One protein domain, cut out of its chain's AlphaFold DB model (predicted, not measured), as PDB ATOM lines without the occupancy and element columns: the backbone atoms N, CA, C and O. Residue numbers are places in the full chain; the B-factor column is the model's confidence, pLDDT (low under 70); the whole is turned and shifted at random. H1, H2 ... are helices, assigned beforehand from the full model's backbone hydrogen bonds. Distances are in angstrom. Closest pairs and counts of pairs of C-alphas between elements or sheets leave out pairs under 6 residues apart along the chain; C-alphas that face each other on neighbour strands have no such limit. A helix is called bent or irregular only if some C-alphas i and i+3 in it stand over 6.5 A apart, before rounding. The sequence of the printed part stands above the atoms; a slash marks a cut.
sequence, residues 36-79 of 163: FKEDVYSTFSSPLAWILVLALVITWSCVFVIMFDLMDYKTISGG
ATOM      1  N   PHE A  36      37.040  10.869  53.977       56.75
ATOM      2  CA  PHE A  36      36.462  12.220  53.935       56.75
ATOM      3  C   PHE A  36      37.313  13.308  54.598       56.75
ATOM      4  O   PHE A  36      37.262  14.446  54.150       56.75
ATOM      5  N   LYS A  37      38.086  12.981  55.648       60.62
ATOM      6  CA  LYS A  37      39.044  13.921  56.254       60.62
ATOM      7  C   LYS A  37      40.385  13.919  55.525       60.62
ATOM      8  O   LYS A  37      40.980  14.979  55.424       60.62
ATOM      9  N   GLU A  38      40.858  12.797  54.990       61.03
ATOM     10  CA  GLU A  38      42.127  12.781  54.247       61.03
ATOM     11  C   GLU A  38      42.036  13.533  52.911       61.03
ATOM     12  O   GLU A  38      42.990  14.221  52.564       61.03
ATOM     13  N   ASP A  39      40.881  13.531  52.238       61.34
ATOM     14  CA  ASP A  39      40.663  14.300  51.003       61.34
ATOM     15  C   ASP A  39      40.642  15.813  51.258       61.34
ATOM     16  O   ASP A  39      41.216  16.585  50.496       61.34
ATOM     17  N   VAL A  40      40.062  16.269  52.370       66.12
ATOM     18  CA  VAL A  40      40.139  17.688  52.750       66.12
ATOM     19  C   VAL A  40      41.512  18.054  53.317       66.12
ATOM     20  O   VAL A  40      42.060  19.066  52.901       66.12
ATOM     21  N   TYR A  41      42.134  17.240  54.182       55.28
ATOM     22  CA  TYR A  41      43.466  17.524  54.751       55.28
ATOM     23  C   TYR A  41      44.575  17.512  53.693       55.28
ATOM     24  O   TYR A  41      45.429  18.396  53.702       55.28
ATOM     25  N   SER A  42      44.541  16.564  52.753       60.12
ATOM     26  CA  SER A  42      45.493  16.520  51.638       60.12
ATOM     27  C   SER A  42      45.316  17.714  50.709       60.12
ATOM     28  O   SER A  42      46.281  18.193  50.115       60.12
ATOM     29  N   THR A  43      44.090  18.222  50.610       60.88
ATOM     30  CA  THR A  43      43.829  19.414  49.824       60.88
ATOM     31  C   THR A  43      44.235  20.672  50.628       60.88
ATOM     32  O   THR A  43      44.677  21.634  50.019       60.88
ATOM     33  N   PHE A  44      44.160  20.684  51.971       50.31
ATOM     34  CA  PHE A  44      44.486  21.838  52.838       50.31
ATOM     35  C   PHE A  44      45.985  22.060  53.117       50.31
ATOM     36  O   PHE A  44      46.340  23.151  53.557       50.31
ATOM     37  N   SER A  45      46.871  21.108  52.793       56.16
ATOM     38  CA  SER A  45      48.325  21.355  52.651       56.16
ATOM     39  C   SER A  45      48.717  21.882  51.263       56.16
ATOM     40  O   SER A  45      49.897  22.091  50.986       56.16
ATOM     41  N   SER A  46      47.736  22.119  50.391       58.41
ATOM     42  CA  SER A  46      47.929  22.741  49.088       58.41
ATOM     43  C   SER A  46      47.005  23.963  48.963       58.41
ATOM     44  O   SER A  46      45.871  23.935  49.439       58.41
ATOM     45  N   PRO A  47      47.419  25.054  48.304       62.88
ATOM     46  CA  PRO A  47      46.563  26.223  48.064       62.88
ATOM     47  C   PRO A  47      45.196  25.882  47.431       62.88
ATOM     48  O   PRO A  47      44.240  26.647  47.539       62.88
ATOM     49  N   LEU A  48      45.077  24.705  46.809       69.38
ATOM     50  CA  LEU A  48      43.897  24.228  46.096       69.38
ATOM     51  C   LEU A  48      42.676  23.894  46.984       69.38
ATOM     52  O   LEU A  48      41.557  24.073  46.508       69.38
ATOM     53  N   ALA A  49      42.813  23.475  48.255       76.38
ATOM     54  CA  ALA A  49      41.612  23.197  49.086       76.38
ATOM     55  C   ALA A  49      40.941  24.452  49.529       76.38
ATOM     56  O   ALA A  49      39.718  24.514  49.554       76.38
ATOM     57  N   TRP A  50      41.756  25.418  49.930       76.56
ATOM     58  CA  TRP A  50      41.263  26.720  50.306       76.56
ATOM     59  C   TRP A  50      40.439  27.275  49.152       76.56
ATOM     60  O   TRP A  50      39.346  27.765  49.388       76.56
ATOM     61  N   ILE A  51      40.884  27.059  47.909       79.81
ATOM     62  CA  ILE A  51      40.152  27.431  46.698       79.81
ATOM     63  C   ILE A  51      38.868  26.611  46.512       79.81
ATOM     64  O   ILE A  51      37.848  27.204  46.192       79.81
ATOM     65  N   LEU A  52      38.858  25.290  46.729       78.31
ATOM     66  CA  LEU A  52      37.628  24.485  46.612       78.31
ATOM     67  C   LEU A  52      36.596  24.816  47.700       78.31
ATOM     68  O   LEU A  52      35.397  24.849  47.426       78.31
ATOM     69  N   VAL A  53      37.054  25.117  48.915       83.06
ATOM     70  CA  VAL A  53      36.202  25.566  50.020       83.06
ATOM     71  C   VAL A  53      35.699  26.981  49.762       83.06
ATOM     72  O   VAL A  53      34.498  27.206  49.882       83.06
ATOM     73  N   LEU A  54      36.553  27.908  49.309       83.62
ATOM     74  CA  LEU A  54      36.125  29.238  48.867       83.62
ATOM     75  C   LEU A  54      35.133  29.139  47.713       83.62
ATOM     76  O   LEU A  54      34.118  29.812  47.749       83.62
ATOM     77  N   ALA A  55      35.379  28.301  46.709       87.62
ATOM     78  CA  ALA A  55      34.503  28.151  45.552       87.62
ATOM     79  C   ALA A  55      33.130  27.597  45.949       87.62
ATOM     80  O   ALA A  55      32.103  28.066  45.449       87.62
ATOM     81  N   LEU A  56      33.093  26.640  46.880       86.06
ATOM     82  CA  LEU A  56      31.845  26.102  47.408       86.06
ATOM     83  C   LEU A  56      31.090  27.160  48.215       86.06
ATOM     84  O   LEU A  56      29.896  27.351  47.995       86.06
ATOM     85  N   VAL A  57      31.797  27.898  49.076       90.81
ATOM     86  CA  VAL A  57      31.244  29.014  49.853       90.81
ATOM     87  C   VAL A  57      30.775  30.145  48.939       90.81
ATOM     88  O   VAL A  57      29.710  30.688  49.194       90.81
ATOM     89  N   ILE A  58      31.484  30.466  47.855       90.00
ATOM     90  CA  ILE A  58      31.100  31.484  46.864       90.00
ATOM     91  C   ILE A  58      29.872  31.033  46.084       90.00
ATOM     92  O   ILE A  58      28.965  31.829  45.899       90.00
ATOM     93  N   THR A  59      29.797  29.776  45.643       92.25
ATOM     94  CA  THR A  59      28.635  29.268  44.891       92.25
ATOM     95  C   THR A  59      27.387  29.263  45.770       92.25
ATOM     96  O   THR A  59      26.330  29.731  45.355       92.25
ATOM     97  N   TRP A  60      27.518  28.813  47.017       92.75
ATOM     98  CA  TRP A  60      26.444  28.892  48.005       92.75
ATOM     99  C   TRP A  60      26.075  30.334  48.362       92.75
ATOM    100  O   TRP A  60      24.896  30.680  48.394       92.75
ATOM    101  N   SER A  61      27.075  31.190  48.588       91.06
ATOM    102  CA  SER A  61      26.868  32.606  48.909       91.06
ATOM    103  C   SER A  61      26.278  33.363  47.733       91.06
ATOM    104  O   SER A  61      25.472  34.244  47.950       91.06
ATOM    105  N   CYS A  62      26.604  33.014  46.493       82.38
ATOM    106  CA  CYS A  62      26.007  33.600  45.298       82.38
ATOM    107  C   CYS A  62      24.508  33.288  45.246       82.38
ATOM    108  O   CYS A  62      23.702  34.190  45.060       82.38
ATOM    109  N   VAL A  63      24.109  32.042  45.523       90.00
ATOM    110  CA  VAL A  63      22.688  31.665  45.626       90.00
ATOM    111  C   VAL A  63      21.992  32.410  46.772       90.00
ATOM    112  O   VAL A  63      20.881  32.907  46.589       90.00
ATOM    113  N   PHE A  64      22.649  32.531  47.930       86.00
ATOM    114  CA  PHE A  64      22.129  33.289  49.069       86.00
ATOM    115  C   PHE A  64      22.012  34.780  48.760       86.00
ATOM    116  O   PHE A  64      20.978  35.356  49.049       86.00
ATOM    117  N   VAL A  65      23.018  35.390  48.130       81.94
ATOM    118  CA  VAL A  65      23.025  36.798  47.728       81.94
ATOM    119  C   VAL A  65      21.987  37.040  46.652       81.94
ATOM    120  O   VAL A  65      21.318  38.035  46.755       81.94
ATOM    121  N   ILE A  66      21.755  36.155  45.684       87.69
ATOM    122  CA  ILE A  66      20.697  36.352  44.675       87.69
ATOM    123  C   ILE A  66      19.294  36.274  45.307       87.69
ATOM    124  O   ILE A  66      18.396  37.003  44.891       87.69
ATOM    125  N   MET A  67      19.096  35.418  46.318       82.75
ATOM    126  CA  MET A  67      17.847  35.353  47.096       82.75
ATOM    127  C   MET A  67      17.700  36.509  48.086       82.75
ATOM    128  O   MET A  67      16.600  37.027  48.244       82.75
ATOM    129  N   PHE A  68      18.792  36.912  48.732       72.00
ATOM    130  CA  PHE A  68      18.869  38.068  49.616       72.00
ATOM    131  C   PHE A  68      18.642  39.330  48.808       72.00
ATOM    132  O   PHE A  68      17.782  40.089  49.175       72.00
ATOM    133  N   ASP A  69      19.262  39.493  47.644       79.56
ATOM    134  CA  ASP A  69      18.930  40.510  46.651       79.56
ATOM    135  C   ASP A  69      17.408  40.401  46.391       79.56
ATOM    136  O   ASP A  69      16.693  41.346  46.711       79.56
ATOM    137  N   LEU A  70      16.852  39.222  46.029       72.88
ATOM    138  CA  LEU A  70      15.392  38.993  45.840       72.88
ATOM    139  C   LEU A  70      14.457  39.487  46.930       72.88
ATOM    140  O   LEU A  70      13.395  40.067  46.656       72.88
ATOM    141  N   MET A  71      14.850  39.245  48.160       73.44
ATOM    142  CA  MET A  71      14.069  39.581  49.330       73.44
ATOM    143  C   MET A  71      14.326  41.040  49.715       73.44
ATOM    144  O   MET A  71      13.375  41.805  49.877       73.44
ATOM    145  N   ASP A  72      15.580  41.464  49.749       69.44
ATOM    146  CA  ASP A  72      16.053  42.767  50.186       69.44
ATOM    147  C   ASP A  72      15.823  43.899  49.204       69.44
ATOM    148  O   ASP A  72      15.563  44.983  49.696       69.44
ATOM    149  N   TYR A  73      15.707  43.747  47.882       59.72
ATOM    150  CA  TYR A  73      15.215  44.898  47.094       59.72
ATOM    151  C   TYR A  73      13.747  45.235  47.366       59.72
ATOM    152  O   TYR A  73      13.338  46.388  47.202       59.72
ATOM    153  N   LYS A  74      12.951  44.270  47.846       61.16
ATOM    154  CA  LYS A  74      11.598  44.543  48.348       61.16
ATOM    155  C   LYS A  74      11.586  44.978  49.817       61.16
ATOM    156  O   LYS A  74      10.738  45.801  50.159       61.16
ATOM    157  N   THR A  75      12.495  44.486  50.671       59.62
ATOM    158  CA  THR A  75      12.560  44.911  52.090       59.62
ATOM    159  C   THR A  75      13.232  46.284  52.269       59.62
ATOM    160  O   THR A  75      12.738  47.135  53.015       59.62
ATOM    161  N   ILE A  76      14.310  46.555  51.529       55.94
ATOM    162  CA  ILE A  76      15.143  47.763  51.621       55.94
ATOM    163  C   ILE A  76      14.397  48.993  51.107       55.94
ATOM    164  O   ILE A  76      14.548  50.064  51.693       55.94
ATOM    165  N   SER A  77      13.508  48.857  50.113       56.12
ATOM    166  CA  SER A  77      12.679  49.978  49.637       56.12
ATOM    167  C   SER A  77      11.821  50.623  50.742       56.12
ATOM    168  O   SER A  77      11.363  51.749  50.555       56.12
ATOM    169  N   GLY A  78      11.602  49.947  51.880       56.88
ATOM    170  CA  GLY A  78      10.920  50.506  53.056       56.88
ATOM    171  C   GLY A  78      11.783  50.644  54.321       56.88
ATOM    172  O   GLY A  78      11.356  51.315  55.260       56.88
ATOM    173  N   GLY A  79      12.972  50.029  54.380       58.50
ATOM    174  CA  GLY A  79      13.719  49.826  55.634       58.50
ATOM    175  C   GLY A  79      14.957  50.706  55.858       58.50
ATOM    176  O   GLY A  79      15.218  51.103  56.994       58.50
TER     177      GLY A  79
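What this domain is: This is residues 36 to 79 of the 163 residues of the protein "Triadin" of Stegastes partitus (bicolor damselfish) (UniProt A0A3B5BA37). A short helix, H1, and a much longer one, H2, meet near their ends and make an L, with the long arm H2 sticking out alone from residue 54 to 79. H2 makes the length, and it has a kink near residue 73. The printed part has 44 residues with two named helices, H1 then H2, and no named strand; the class is all helix. It is extended, with a radius of gyration of the C-alphas of 16.3 A and spans of 48 by 18 by 13 A.

How they stand to each other: H1, residues 36 to 44, and H2, residues 47 to 79, touch only at the corner by their tight link, H2 with residues 49 to 50 alone. Their closest C-alphas, those of Thr 43 and Ala 49, are 4.4 A apart. Their lines are about perpendicular, at 85 degrees. O i to N i+4 pairs are within hydrogen-bond range in 4 of 5 cases in H1 and 26 of 29 in H2.

Where its parts are: H1 begins at C-alpha 36 (36.462, 12.220, 53.935) and is 12.6 A long from first to last C-alpha. H2 runs 41.1 A, from C-alpha 47 (46.563, 26.223, 48.064) to C-alpha 79 (13.719, 49.826, 55.634). Its kink is 47 degrees; H2 is neither bent nor irregular, but only just: C-alphas 70 and 73 are 6.0 A apart.

The domain as a whole: The C-alphas farthest apart, those of Glu 38 and Gly 78, are 49.0 A apart. The printed part has no cut. Mean pLDDT of the printed part is 72.1, with residues 36 to 48 and 72 to 79 under 70.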